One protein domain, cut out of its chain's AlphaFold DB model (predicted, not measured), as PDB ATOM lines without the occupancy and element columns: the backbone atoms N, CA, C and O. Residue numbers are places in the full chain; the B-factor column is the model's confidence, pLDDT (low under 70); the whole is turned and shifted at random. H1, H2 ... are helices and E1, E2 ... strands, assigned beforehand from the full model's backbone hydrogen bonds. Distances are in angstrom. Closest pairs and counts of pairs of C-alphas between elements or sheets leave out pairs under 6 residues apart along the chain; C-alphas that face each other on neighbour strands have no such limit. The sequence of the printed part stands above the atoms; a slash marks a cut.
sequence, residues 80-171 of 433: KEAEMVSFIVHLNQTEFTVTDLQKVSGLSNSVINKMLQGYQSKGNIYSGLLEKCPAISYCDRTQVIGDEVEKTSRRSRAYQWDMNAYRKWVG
ATOM      1  N   LYS A  80      -7.118  37.950 -40.232       87.50
ATOM      2  CA  LYS A  80      -6.361  37.067 -39.330       87.50
ATOM      3  C   LYS A  80      -6.286  37.601 -37.900       87.50
ATOM      4  O   LYS A  80      -6.296  36.826 -36.953       87.50
ATOM      5  N   GLU A  81      -6.199  38.914 -37.721       88.56
ATOM      6  CA  GLU A  81      -6.244  39.535 -36.393       88.56
ATOM      7  C   GLU A  81      -7.658  39.457 -35.790       88.56
ATOM      8  O   GLU A  81      -7.778  39.209 -34.595       88.56
ATOM      9  N   ALA A  82      -8.718  39.534 -36.606       86.38
ATOM     10  CA  ALA A  82     -10.093  39.258 -36.168       86.38
ATOM     11  C   ALA A  82     -10.302  37.779 -35.765       86.38
ATOM     12  O   ALA A  82     -10.952  37.481 -34.760       86.38
ATOM     13  N   GLU A  83      -9.688  36.841 -36.495       89.69
ATOM     14  CA  GLU A  83      -9.619  35.419 -36.120       89.69
ATOM     15  C   GLU A  83      -8.818  35.229 -34.808       89.69
ATOM     16  O   GLU A  83      -9.236  34.471 -33.937       89.69
ATOM     17  N   MET A  84      -7.732  35.984 -34.587       92.62
ATOM     18  CA  MET A  84      -6.971  35.974 -33.322       92.62
ATOM     19  C   MET A  84      -7.784  36.496 -32.133       92.62
ATOM     20  O   MET A  84      -7.800  35.860 -31.082       92.62
ATOM     21  N   VAL A  85      -8.494  37.614 -32.306       91.44
ATOM     22  CA  VAL A  85      -9.466  38.134 -31.330       91.44
ATOM     23  C   VAL A  85     -10.513  37.073 -31.008       91.44
ATOM     24  O   VAL A  85     -10.777  36.806 -29.838       91.44
ATOM     25  N   SER A  86     -11.047  36.401 -32.031       90.62
ATOM     26  CA  SER A  86     -11.990  35.296 -31.848       90.62
ATOM     27  C   SER A  86     -11.392  34.175 -30.990       90.62
ATOM     28  O   SER A  86     -12.050  33.736 -30.050       90.62
ATOM     29  N   PHE A  87     -10.147  33.743 -31.230       93.62
ATOM     30  CA  PHE A  87      -9.489  32.724 -30.399       93.62
ATOM     31  C   PHE A  87      -9.262  33.175 -28.944       93.62
ATOM     32  O   PHE A  87      -9.435  32.363 -28.035       93.62
ATOM     33  N   ILE A  88      -8.936  34.451 -28.703       93.44
ATOM     34  CA  ILE A  88      -8.810  35.010 -27.342       93.44
ATOM     35  C   ILE A  88     -10.166  34.979 -26.615       93.44
ATOM     36  O   ILE A  88     -10.243  34.556 -25.464       93.44
ATOM     37  N   VAL A  89     -11.257  35.341 -27.296       90.94
ATOM     38  CA  VAL A  89     -12.616  35.269 -26.728       90.94
ATOM     39  C   VAL A  89     -13.030  33.822 -26.438       90.94
ATOM     40  O   VAL A  89     -13.605  33.557 -25.385       90.94
ATOM     41  N   HIS A  90     -12.700  32.871 -27.321       90.88
ATOM     42  CA  HIS A  90     -13.013  31.448 -27.127       90.88
ATOM     43  C   HIS A  90     -12.205  30.787 -25.996       90.88
ATOM     44  O   HIS A  90     -12.683  29.810 -25.423       90.88
ATOM     45  N   LEU A  91     -11.025  31.311 -25.631       92.38
ATOM     46  CA  LEU A  91     -10.324  30.892 -24.408       92.38
ATOM     47  C   LEU A  91     -11.127  31.234 -23.141       92.38
ATOM     48  O   LEU A  91     -11.011  30.518 -22.151       92.38
ATOM     49  N   ASN A  92     -11.930  32.308 -23.168       89.31
ATOM     50  CA  ASN A  92     -12.737  32.800 -22.044       89.31
ATOM     51  C   ASN A  92     -11.931  32.950 -20.730       89.31
ATOM     52  O   ASN A  92     -12.412  32.649 -19.636       89.31
ATOM     53  N   GLN A  93     -10.682  33.404 -20.851       91.50
ATOM     54  CA  GLN A  93      -9.743  33.628 -19.750       91.50
ATOM     55  C   GLN A  93      -9.424  35.120 -19.628       91.50
ATOM     56  O   GLN A  93      -9.224  35.799 -20.632       91.50
ATOM     57  N   THR A  94      -9.329  35.626 -18.396       92.06
ATOM     58  CA  THR A  94      -8.881  37.002 -18.109       92.06
ATOM     59  C   THR A  94      -7.371  37.181 -18.267       92.06
ATOM     60  O   THR A  94      -6.904  38.306 -18.427       92.06
ATOM     61  N   GLU A  95      -6.605  36.088 -18.244       94.06
ATOM     62  CA  GLU A  95      -5.168  36.064 -18.493       94.06
ATOM     63  C   GLU A  95      -4.782  34.795 -19.269       94.06
ATOM     64  O   GLU A  95      -5.218  33.700 -18.920       94.06
ATOM     65  N   PHE A  96      -3.960  34.941 -20.310       93.88
ATOM     66  CA  PHE A  96      -3.529  33.854 -21.194       93.88
ATOM     67  C   PHE A  96      -2.068  34.024 -21.640       93.88
ATOM     68  O   PHE A  96      -1.488  35.111 -21.580       93.88
ATOM     69  N   THR A  97      -1.448  32.950 -22.133       93.38
ATOM     70  CA  THR A  97      -0.088  32.987 -22.699       93.38
ATOM     71  C   THR A  97      -0.081  32.730 -24.208       93.38
ATOM     72  O   THR A  97      -1.043  32.215 -24.780       93.38
ATOM     73  N   VAL A  98       1.051  33.004 -24.875       92.81
ATOM     74  CA  VAL A  98       1.245  32.607 -26.287       92.81
ATOM     75  C   VAL A  98       1.027  31.100 -26.466       92.81
ATOM     76  O   VAL A  98       0.436  30.684 -27.457       92.81
ATOM     77  N   THR A  99       1.453  30.277 -25.502       91.50
ATOM     78  CA  THR A  99       1.277  28.819 -25.554       91.50
ATOM     79  C   THR A  99      -0.177  28.365 -25.445       91.50
ATOM     80  O   THR A  99      -0.487  27.281 -25.928       91.50
ATOM     81  N   ASP A 100      -1.082  29.171 -24.890       92.38
ATOM     82  CA  ASP A 100      -2.513  28.843 -24.841       92.38
ATOM     83  C   ASP A 100      -3.196  29.188 -26.166       92.38
ATOM     84  O   ASP A 100      -3.918  28.363 -26.728       92.38
ATOM     85  N   LEU A 101      -2.833  30.329 -26.765       93.12
ATOM     86  CA  LEU A 101      -3.220  30.646 -28.141       93.12
ATOM     87  C   LEU A 101      -2.669  29.636 -29.159       93.12
ATOM     88  O   LEU A 101      -3.360  29.338 -30.130       93.12
ATOM     89  N   GLN A 102      -1.480  29.060 -28.948       94.81
ATOM     90  CA  GLN A 102      -0.974  27.974 -29.803       94.81
ATOM     91  C   GLN A 102      -1.873  26.729 -29.760       94.81
ATOM     92  O   GLN A 102      -2.106  26.132 -30.808       94.81
ATOM     93  N   LYS A 103      -2.400  26.355 -28.584       92.56
ATOM     94  CA  LYS A 103      -3.300  25.192 -28.429       92.56
ATOM     95  C   LYS A 103      -4.629  25.397 -29.161       92.56
ATOM     96  O   LYS A 103      -5.124  24.460 -29.773       92.56
ATOM     97  N   VAL A 104      -5.194  26.607 -29.095       93.19
ATOM     98  CA  VAL A 104      -6.526  26.914 -29.655       93.19
ATOM     99  C   VAL A 104      -6.480  27.263 -31.146       93.19
ATOM    100  O   VAL A 104      -7.345  26.830 -31.898       93.19
ATOM    101  N   SER A 105      -5.474  28.021 -31.596       92.19
ATOM    102  CA  SER A 105      -5.380  28.473 -32.997       92.19
ATOM    103  C   SER A 105      -4.595  27.533 -33.919       92.19
ATOM    104  O   SER A 105      -4.646  27.687 -35.138       92.19
ATOM    105  N   GLY A 106      -3.794  26.614 -33.364       92.50
ATOM    106  CA  GLY A 106      -2.835  25.796 -34.119       92.50
ATOM    107  C   GLY A 106      -1.672  26.581 -34.753       92.50
ATOM    108  O   GLY A 106      -0.829  25.995 -35.430       92.50
ATOM    109  N   LEU A 107      -1.601  27.904 -34.557       93.38
ATOM    110  CA  LEU A 107      -0.582  28.760 -35.163       93.38
ATOM    111  C   LEU A 107       0.769  28.637 -34.445       93.38
ATOM    112  O   LEU A 107       0.858  28.306 -33.263       93.38
ATOM    113  N   SER A 108       1.857  28.945 -35.155       94.31
ATOM    114  CA  SER A 108       3.195  28.923 -34.560       94.31
ATOM    115  C   SER A 108       3.430  30.121 -33.634       94.31
ATOM    116  O   SER A 108       2.927  31.225 -33.858       94.31
ATOM    117  N   ASN A 109       4.277  29.923 -32.619       92.69
ATOM    118  CA  ASN A 109       4.661  30.951 -31.647       92.69
ATOM    119  C   ASN A 109       5.134  32.264 -32.317       92.69
ATOM    120  O   ASN A 109       4.795  33.354 -31.860       92.69
ATOM    121  N   SER A 110       5.862  32.171 -33.439       91.25
ATOM    122  CA  SER A 110       6.323  33.339 -34.202       91.25
ATOM    123  C   SER A 110       5.175  34.096 -34.881       91.25
ATOM    124  O   SER A 110       5.168  35.324 -34.864       91.25
ATOM    125  N   VAL A 111       4.187  33.390 -35.445       93.69
ATOM    126  CA  VAL A 111       3.011  34.017 -36.074       93.69
ATOM    127  C   VAL A 111       2.176  34.752 -35.029       93.69
ATOM    128  O   VAL A 111       1.859  35.922 -35.230       93.69
ATOM    129  N   ILE A 112       1.901  34.119 -33.884       94.50
ATOM    130  CA  ILE A 112       1.120  34.738 -32.804       94.50
ATOM    131  C   ILE A 112       1.833  35.985 -32.267       94.50
ATOM    132  O   ILE A 112       1.219  37.044 -32.198       94.50
ATOM    133  N   ASN A 113       3.140  35.923 -31.969       93.31
ATOM    134  CA  ASN A 113       3.877  37.110 -31.511       93.31
ATOM    135  C   ASN A 113       3.830  38.261 -32.532       93.31
ATOM    136  O   ASN A 113       3.575  39.394 -32.132       93.31
ATOM    137  N   LYS A 114       3.997  37.986 -33.837       93.38
ATOM    138  CA  LYS A 114       3.893  39.007 -34.899       93.38
ATOM    139  C   LYS A 114       2.494  39.618 -35.021       93.38
ATOM    140  O   LYS A 114       2.373  40.769 -35.420       93.38
ATOM    141  N   MET A 115       1.446  38.861 -34.702       93.12
ATOM    142  CA  MET A 115       0.066  39.354 -34.729       93.12
ATOM    143  C   MET A 115      -0.292  40.141 -33.465       93.12
ATOM    144  O   MET A 115      -1.008  41.130 -33.555       93.12
ATOM    145  N   LEU A 116       0.233  39.762 -32.295       93.31
ATOM    146  CA  LEU A 116      -0.011  40.489 -31.045       93.31
ATOM    147  C   LEU A 116       0.813  41.783 -30.950       93.31
ATOM    148  O   LEU A 116       0.269  42.823 -30.595       93.31
ATOM    149  N   GLN A 117       2.105  41.736 -31.283       91.56
ATOM    150  CA  GLN A 117       3.061  42.843 -31.088       91.56
ATOM    151  C   GLN A 117       3.354  43.643 -32.363       91.56
ATOM    152  O   GLN A 117       4.043  44.658 -32.297       91.56
ATOM    153  N   GLY A 118       2.869  43.186 -33.518       91.75
ATOM    154  CA  GLY A 118       3.254  43.730 -34.815       91.75
ATOM    155  C   GLY A 118       4.582  43.155 -35.309       91.75
ATOM    156  O   GLY A 118       5.185  42.270 -34.695       91.75
ATOM    157  N   TYR A 119       5.043  43.633 -36.463       92.38
ATOM    158  CA  TYR A 119       6.321  43.222 -37.045       92.38
ATOM    159  C   TYR A 119       6.881  44.270 -38.008       92.38
ATOM    160  O   TYR A 119       6.161  45.118 -38.526       92.38
ATOM    161  N   GLN A 120       8.178  44.177 -38.300       91.81
ATOM    162  CA  GLN A 120       8.827  44.969 -39.344       91.81
ATOM    163  C   GLN A 120       9.154  44.083 -40.551       91.81
ATOM    164  O   GLN A 120       9.528  42.919 -40.389       91.81
ATOM    165  N   SER A 121       8.983  44.601 -41.767       88.81
ATOM    166  CA  SER A 121       9.322  43.893 -43.007       88.81
ATOM    167  C   SER A 121       9.551  44.874 -44.154       88.81
ATOM    168  O   SER A 121       8.720  45.747 -44.394       88.81
ATOM    169  N   LYS A 122      10.670  44.724 -44.879       90.44
ATOM    170  CA  LYS A 122      11.052  45.569 -46.032       90.44
ATOM    171  C   LYS A 122      10.975  47.086 -45.749       90.44
ATOM    172  O   LYS A 122      10.501  47.845 -46.584       90.44
ATOM    173  N   GLY A 123      11.401  47.512 -44.557       88.56
ATOM    174  CA  GLY A 123      11.350  48.911 -44.103       88.56
ATOM    175  C   GLY A 123      10.004  49.365 -43.518       88.56
ATOM    176  O   GLY A 123       9.976  50.324 -42.754       88.56
ATOM    177  N   ASN A 124       8.906  48.655 -43.788       87.56
ATOM    178  CA  ASN A 124       7.592  48.975 -43.234       87.56
ATOM    179  C   ASN A 124       7.420  48.404 -41.819       87.56
ATOM    180  O   ASN A 124       7.797  47.258 -41.549       87.56
ATOM    181  N   ILE A 125       6.781  49.183 -40.945       87.38
ATOM    182  CA  ILE A 125       6.316  48.756 -39.620       87.38
ATOM    183  C   ILE A 125       4.825  48.417 -39.727       87.38
ATOM    184  O   ILE A 125       4.036  49.224 -40.214       87.38
ATOM    185  N   TYR A 126       4.443  47.224 -39.280       88.25
ATOM    186  CA  TYR A 126       3.067  46.735 -39.262       88.25
ATOM    187  C   TYR A 126       2.601  46.644 -37.811       88.25
ATOM    188  O   TYR A 126       3.158  45.863 -37.040       88.25
ATOM    189  N   SER A 127       1.590  47.439 -37.455       88.75
ATOM    190  CA  SER A 127       1.010  47.468 -36.111       88.75
ATOM    191  C   SER A 127       0.335  46.148 -35.742       88.75
ATOM    192  O   SER A 127      -0.246  45.478 -36.602       88.75
ATOM    193  N   GLY A 128       0.418  45.777 -34.464       90.94
ATOM    194  CA  GLY A 128      -0.149  44.538 -33.917       90.94
ATOM    195  C   GLY A 128      -1.465  44.731 -33.172       90.94
ATOM    196  O   GLY A 128      -1.945  45.849 -32.991       90.94
ATOM    197  N   LEU A 129      -2.030  43.629 -32.678       90.69
ATOM    198  CA  LEU A 129      -3.282  43.638 -31.926       90.69
ATOM    199  C   LEU A 129      -3.200  44.468 -30.630       90.69
ATOM    200  O   LEU A 129      -4.176  45.133 -30.301       90.69
ATOM    201  N   LEU A 130      -2.040  44.516 -29.960       91.25
ATOM    202  CA  LEU A 130      -1.790  45.380 -28.791       91.25
ATOM    203  C   LEU A 130      -1.925  46.888 -29.084       91.25
ATOM    204  O   LEU A 130      -2.129  47.668 -28.163       91.25
ATOM    205  N   GLU A 131      -1.807  47.308 -30.347       86.69
ATOM    206  CA  GLU A 131      -1.977  48.707 -30.769       86.69
ATOM    207  C   GLU A 131      -3.374  48.974 -31.365       86.69
ATOM    208  O   GLU A 131      -3.736  50.123 -31.616       86.69
ATOM    209  N   LYS A 132      -4.162  47.917 -31.619       85.44
ATOM    210  CA  LYS A 132      -5.453  47.970 -32.331       85.44
ATOM    211  C   LYS A 132      -6.658  47.644 -31.449       85.44
ATOM    212  O   LYS A 132      -7.739  48.175 -31.679       85.44
ATOM    213  N   CYS A 133      -6.495  46.757 -30.473       86.31
ATOM    214  CA  CYS A 133      -7.570  46.262 -29.627       86.31
ATOM    215  C   CYS A 133      -7.369  46.762 -28.186       86.31
ATOM    216  O   CYS A 133      -6.411  46.350 -27.535       86.31
ATOM    217  N   PRO A 134      -8.265  47.608 -27.644       84.81
ATOM    218  CA  PRO A 134      -8.131  48.150 -26.288       84.81
ATOM    219  C   PRO A 134      -8.400  47.111 -25.186       84.81
ATOM    220  O   PRO A 134      -8.223  47.411 -24.011       84.81
ATOM    221  N   ALA A 135      -8.856  45.909 -25.550       90.00
ATOM    222  CA  ALA A 135      -9.184  44.837 -24.617       90.00
ATOM    223  C   ALA A 135      -7.992  43.941 -24.247       90.00
ATOM    224  O   ALA A 135      -8.124  43.135 -23.329       90.00
ATOM    225  N   ILE A 136      -6.852  44.058 -24.939       93.06
ATOM    226  CA  ILE A 136      -5.647  43.262 -24.675       93.06
ATOM    227  C   ILE A 136      -4.514  44.129 -24.121       93.06
ATOM    228  O   ILE A 136      -4.124  45.133 -24.712       93.06
ATOM    229  N   SER A 137      -3.929  43.689 -23.012       93.00
ATOM    230  CA  SER A 137      -2.680  44.226 -22.461       93.00
ATOM    231  C   SER A 137      -1.692  43.084 -22.184       93.00
ATOM    232  O   SER A 137      -1.990  41.916 -22.455       93.00
ATOM    233  N   TYR A 138      -0.493  43.386 -21.676       94.00
ATOM    234  CA  TYR A 138       0.433  42.351 -21.212       94.00
ATOM    235  C   TYR A 138       1.278  42.802 -20.020       94.00
ATOM    236  O   TYR A 138       1.589  43.981 -19.859       94.00
ATOM    237  N   CYS A 139       1.718  41.820 -19.238       89.75
ATOM    238  CA  CYS A 139       2.775  41.958 -18.247       89.75
ATOM    239  C   CYS A 139       3.894  40.955 -18.557       89.75
ATOM    240  O   CYS A 139       3.640  39.804 -18.929       89.75
ATOM    241  N   ASP A 140       5.147  41.371 -18.384       88.12
ATOM    242  CA  ASP A 140       6.268  40.433 -18.387       88.12
ATOM    243  C   ASP A 140       6.330  39.720 -17.025       88.12
ATOM    244  O   ASP A 140       6.381  40.364 -15.977       88.12
ATOM    245  N   ARG A 141       6.358  38.386 -17.035       81.56
ATOM    246  CA  ARG A 141       6.604  37.535 -15.865       81.56
ATOM    247  C   ARG A 141       7.940  36.822 -16.013       81.56
ATOM    248  O   ARG A 141       8.335  36.451 -17.113       81.56
ATOM    249  N   THR A 142       8.612  36.574 -14.897       79.75
ATOM    250  CA  THR A 142       9.838  35.770 -14.859       79.75
ATOM    251  C   THR A 142       9.522  34.434 -14.206       79.75
ATOM    252  O   THR A 142       9.293  34.381 -13.001       79.75
ATOM    253  N   GLN A 143       9.495  33.357 -14.990       67.44
ATOM    254  CA  GLN A 143       9.436  32.001 -14.449       67.44
ATOM    255  C   GLN A 143      10.860  31.504 -14.216       67.44
ATOM    256  O   GLN A 143      11.646  31.410 -15.157       67.44
ATOM    257  N   VAL A 144      11.191  31.183 -12.968       71.00
ATOM    258  CA  VAL A 144      12.391  30.402 -12.651       71.00
ATOM    259  C   VAL A 144      12.024  28.931 -12.811       71.00
ATOM    260  O   VAL A 144      11.044  28.477 -12.225       71.00
ATOM    261  N   ILE A 145      12.777  28.214 -13.640       64.19
ATOM    262  CA  ILE A 145      12.579  26.793 -13.939       64.19
ATOM    263  C   ILE A 145      13.871  26.054 -13.572       64.19
ATOM    264  O   ILE A 145      14.961  26.546 -13.857       64.19
ATOM    265  N   GLY A 146      13.740  24.883 -12.952       65.56
ATOM    266  CA  GLY A 146      14.860  24.047 -12.513       65.56
ATOM    267  C   GLY A 146      15.000  23.966 -10.992       65.56
ATOM    268  O   GLY A 146      14.553  24.855 -10.262       65.56
ATOM    269  N   ASP A 147      15.607  22.870 -10.540       68.44
ATOM    270  CA  ASP A 147      15.871  22.586  -9.129       68.44
ATOM    271  C   ASP A 147      16.979  23.489  -8.561       68.44
ATOM    272  O   ASP A 147      17.524  24.360  -9.243       68.44
ATOM    273  N   GLU A 148      17.329  23.303  -7.284       63.84
ATOM    274  CA  GLU A 148      18.176  24.243  -6.538       63.84
ATOM    275  C   GLU A 148      19.550  24.539  -7.166       63.84
ATOM    276  O   GLU A 148      20.098  25.614  -6.916       63.84
ATOM    277  N   VAL A 149      20.058  23.627  -8.004       63.19
ATOM    278  CA  VAL A 149      21.383  23.677  -8.643       63.19
ATOM    279  C   VAL A 149      21.382  24.390 -10.011       63.19
ATOM    280  O   VAL A 149      22.362  25.056 -10.331       63.19
ATOM    281  N   GLU A 150      20.302  24.323 -10.803       59.62
ATOM    282  CA  GLU A 150      20.243  24.877 -12.178       59.62
ATOM    283  C   GLU A 150      18.994  25.746 -12.425       59.62
ATOM    284  O   GLU A 150      18.096  25.422 -13.205       59.62
ATOM    285  N   LYS A 151      18.942  26.910 -11.772       63.66
ATOM    286  CA  LYS A 151      17.828  27.867 -11.886       63.66
ATOM    287  C   LYS A 151      17.878  28.653 -13.204       63.66
ATOM    288  O   LYS A 151      18.438  29.749 -13.266       63.66
ATOM    289  N   THR A 152      17.240  28.142 -14.258       65.00
ATOM    290  CA  THR A 152      17.059  28.874 -15.524       65.00
ATOM    291  C   THR A 152      15.872  29.839 -15.454       65.00
ATOM    292  O   THR A 152      14.701  29.465 -15.457       65.00
ATOM    293  N   SER A 153      16.187  31.134 -15.405       67.19
ATOM    294  CA  SER A 153      15.214  32.230 -15.412       67.19
ATOM    295  C   SER A 153      14.732  32.542 -16.834       67.19
ATOM    296  O   SER A 153      15.494  33.042 -17.664       67.19
ATOM    297  N   ARG A 154      13.453  32.276 -17.128       72.38
ATOM    298  CA  ARG A 154      12.814  32.574 -18.416       72.38
ATOM    299  C   ARG A 154      11.757  33.669 -18.264       72.38
ATOM    300  O   ARG A 154      10.689  33.454 -17.693       72.38
ATOM    301  N   ARG A 155      12.028  34.841 -18.847       76.06
ATOM    302  CA  ARG A 155      11.034  35.915 -19.020       76.06
ATOM    303  C   ARG A 155      10.014  35.501 -20.088       76.06
ATOM    304  O   ARG A 155      10.391  35.125 -21.198       76.06
ATOM    305  N   SER A 156       8.733  35.563 -19.754       81.56
ATOM    306  CA  SER A 156       7.594  35.262 -20.624       81.56
ATOM    307  C   SER A 156       6.533  36.360 -20.498       81.56
ATOM    308  O   SER A 156       6.542  37.137 -19.547       81.56
ATOM    309  N   ARG A 157       5.625  36.462 -21.474       88.31
ATOM    310  CA  ARG A 157       4.508  37.419 -21.431       88.31
ATOM    311  C   ARG A 157       3.220  36.710 -21.063       88.31
ATOM    312  O   ARG A 157       2.824  35.769 -21.756       88.31
ATOM    313  N   ALA A 158       2.581  37.199 -20.008       91.50
ATOM    314  CA  ALA A 158       1.180  36.942 -19.727       91.50
ATOM    315  C   ALA A 158       0.376  38.107 -20.315       91.50
ATOM    316  O   ALA A 158       0.682  39.270 -20.054       91.50
ATOM    317  N   TYR A 159      -0.601  37.794 -21.158       95.00
ATOM    318  CA  TYR A 159      -1.505  38.768 -21.757       95.00
ATOM    319  C   TYR A 159      -2.803  38.772 -20.967       95.00
ATOM    320  O   TYR A 159      -3.273  37.709 -20.569       95.00
ATOM    321  N   GLN A 160      -3.384  39.946 -20.754       95.69
ATOM    322  CA  GLN A 160      -4.651  40.094 -20.042       95.69
ATOM    323  C   GLN A 160      -5.758  40.478 -21.021       95.69
ATOM    324  O   GLN A 160      -5.490  41.130 -22.033       95.69
ATOM    325  N   TRP A 161      -6.987  40.059 -20.720       95.25
ATOM    326  CA  TRP A 161      -8.169  40.298 -21.545       95.25
ATOM    327  C   TRP A 161      -9.299  40.930 -20.732       95.25
ATOM    328  O   TRP A 161      -9.889  40.282 -19.863       95.25
ATOM    329  N   ASP A 162      -9.639  42.183 -21.041       91.88
ATOM    330  CA  ASP A 162     -10.844  42.826 -20.513       91.88
ATOM    331  C   ASP A 162     -12.033  42.601 -21.458       91.88
ATOM    332  O   ASP A 162     -12.230  43.297 -22.460       91.88
ATOM    333  N   MET A 163     -12.886  41.648 -21.086       85.81
ATOM    334  CA  MET A 163     -14.118  41.338 -21.811       85.81
ATOM    335  C   MET A 163     -15.113  42.519 -21.852       85.81
ATOM    336  O   MET A 163     -15.976  42.564 -22.729       85.81
ATOM    337  N   ASN A 164     -15.013  43.496 -20.944       82.94
ATOM    338  CA  ASN A 164     -15.871  44.681 -20.940       82.94
ATOM    339  C   ASN A 164     -15.359  45.759 -21.907       82.94
ATOM    340  O   ASN A 164     -16.162  46.299 -22.671       82.94
ATOM    341  N   ALA A 165     -14.048  46.020 -21.959       83.19
ATOM    342  CA  ALA A 165     -13.440  46.791 -23.048       83.19
ATOM    343  C   ALA A 165     -13.718  46.148 -24.416       83.19
ATOM    344  O   ALA A 165     -14.068  46.855 -25.361       83.19
ATOM    345  N   TYR A 166     -13.656  44.814 -24.517       83.31
ATOM    346  CA  TYR A 166     -13.973  44.092 -25.752       83.31
ATOM    347  C   TYR A 166     -15.417  44.325 -26.221       83.31
ATOM    348  O   TYR A 166     -15.634  44.719 -27.366       83.31
ATOM    349  N   ARG A 167     -16.408  44.152 -25.332       77.00
ATOM    350  CA  ARG A 167     -17.833  44.393 -25.641       77.00
ATOM    351  C   ARG A 167     -18.094  45.818 -26.141       77.00
ATOM    352  O   ARG A 167     -18.818  45.989 -27.119       77.00
ATOM    353  N   LYS A 168     -17.468  46.817 -25.504       72.81
ATOM    354  CA  LYS A 168     -17.539  48.231 -25.915       72.81
ATOM    355  C   LYS A 168     -16.892  48.470 -27.286       72.81
ATOM    356  O   LYS A 168     -17.413  49.246 -28.078       72.81
ATOM    357  N   TRP A 169     -15.778  47.799 -27.581       74.56
ATOM    358  CA  TRP A 169     -15.024  47.953 -28.834       74.56
ATOM    359  C   TRP A 169     -15.664  47.251 -30.044       74.56
ATOM    360  O   TRP A 169     -15.522  47.736 -31.164       74.56
ATOM    361  N   VAL A 170     -16.395  46.149 -29.832       70.69
ATOM    362  CA  VAL A 170     -17.099  45.392 -30.894       70.69
ATOM    363  C   VAL A 170     -18.502  45.937 -31.208       70.69
ATOM    364  O   VAL A 170     -19.137  45.494 -32.159       70.69
ATOM    365  N   GLY A 171     -18.975  46.949 -30.478       57.09
ATOM    366  CA  GLY A 171     -20.168  47.705 -30.871       57.09
ATOM    367  C   GLY A 171     -21.471  47.331 -30.169       57.09
ATOM    368  O   GLY A 171     -22.532  47.753 -30.618       57.09
TER     369      GLY A 171
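Overview. This is residues 80 to 171 of the 433 residues of an uncharacterized protein of Methanomicrobiales archaeon HGW-Methanomicrobiales-4 (UniProt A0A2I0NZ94). What shape do these atoms make? A small cluster of helices, with H1, H2 and H3 nearly square to one another and little H4 on H3, sits by one end of a long two-strand hairpin, E4 and E5, which runs on well past it. Short E1 adds a third strand beside E5, a second hairpin, E2 and E3, sticks out with residues 120 to 125, and H5 is a tail at the end away from the long hairpin's tip. What is it built of, and in what order? The 92 printed residues hold five named helices and five named strands, in the order H1 E1 H2 H3 E2 E3 H4 E4 E5 H5, and the class is mixed, helices and strands. One sheet runs E1, E5, E4 and the other E2, E3, both antiparallel. How compact is it? It is only just loose, close to compact, with a radius of gyration of the C-alphas of 14.9 A and spans of 52 by 36 by 22 A.

Along the chain. What comes first along the printed part? H1, residues 80 to 91, starts with C-alpha 80 at (-6.361, 37.067, -39.330) and is 16.6 A long. E1, residues 95 to 97, leads without a residue between into H2, residues 98 to 105, 10.3 A long, and H3, residues 109 to 117, is 12.0 A long. What follows H3? E2, residues 119 to 121, and E3, residues 124 to 126, come next, then H4, residues 129 to 132. Where are the longest strands and the last helix? E4, residues 136 to 145, spans 26.8 A from C-alpha 136 at (-5.647, 43.262, -24.675), and E5, residues 152 to 161, spans 28.3 A. H5, residues 163 to 169, is 9.7 A long and ends with C-alpha 169 at (-15.024, 47.953, -28.834).

Arrangement. How is the three-stranded sheet paired? E5 is the inner strand; it forms a hairpin with E4, antiparallel at 156 degrees, with N 141 and O 156 within hydrogen-bond range at 2.8 A. On its other side E1 is antiparallel to it at 132 degrees, with N 96 and O 159 at 2.9 A. How do the helices stand to this sheet and to each other? H1 only grazes the sheet with residues 85 to 89, H2 with residues 98 to 99 and H4 with residues 129 to 131, while H3 and H5 are not on it. H1 and H2 touch, about perpendicular at 82 degrees, closest at the C-alphas of Phe 87 and Ser 105, 6.5 A; H2 and H3 touch, about perpendicular at 77 degrees, closest at those of Val 98 and Asn 109, 6.6 A. H3 touches H4, closest at the C-alphas of Leu 116 and Leu 129, 4.6 A. Where are E2, E3 and H5? E2 and E3 are an antiparallel hairpin at 154 degrees, with N 126 and O 119 at 2.8 A, and both are apart from H1 and H2. H5 touches no helix; it is close to H1 but not clearly touching, with the C-alphas of Val 89 and Met 163 closest at 8.0 A. What do the helix backbones show? In H1, H2, H3 and H5 every O i to N i+4 pair is within hydrogen-bond range; H4 is too short for such a pair.

Size, cuts and confidence. How large is it? The two C-alphas farthest apart are those of Val 149 and Gly 171, at 52.9 A. Are there cuts or long links? The printed part has no cut and no long link; E4 to E5 is a short link of six residues, and the others are tight. Where is the model's confidence low? Residue 143, residues 145 to 153 and residue 171 have pLDDT under 70, and the mean of the printed part is 86.1.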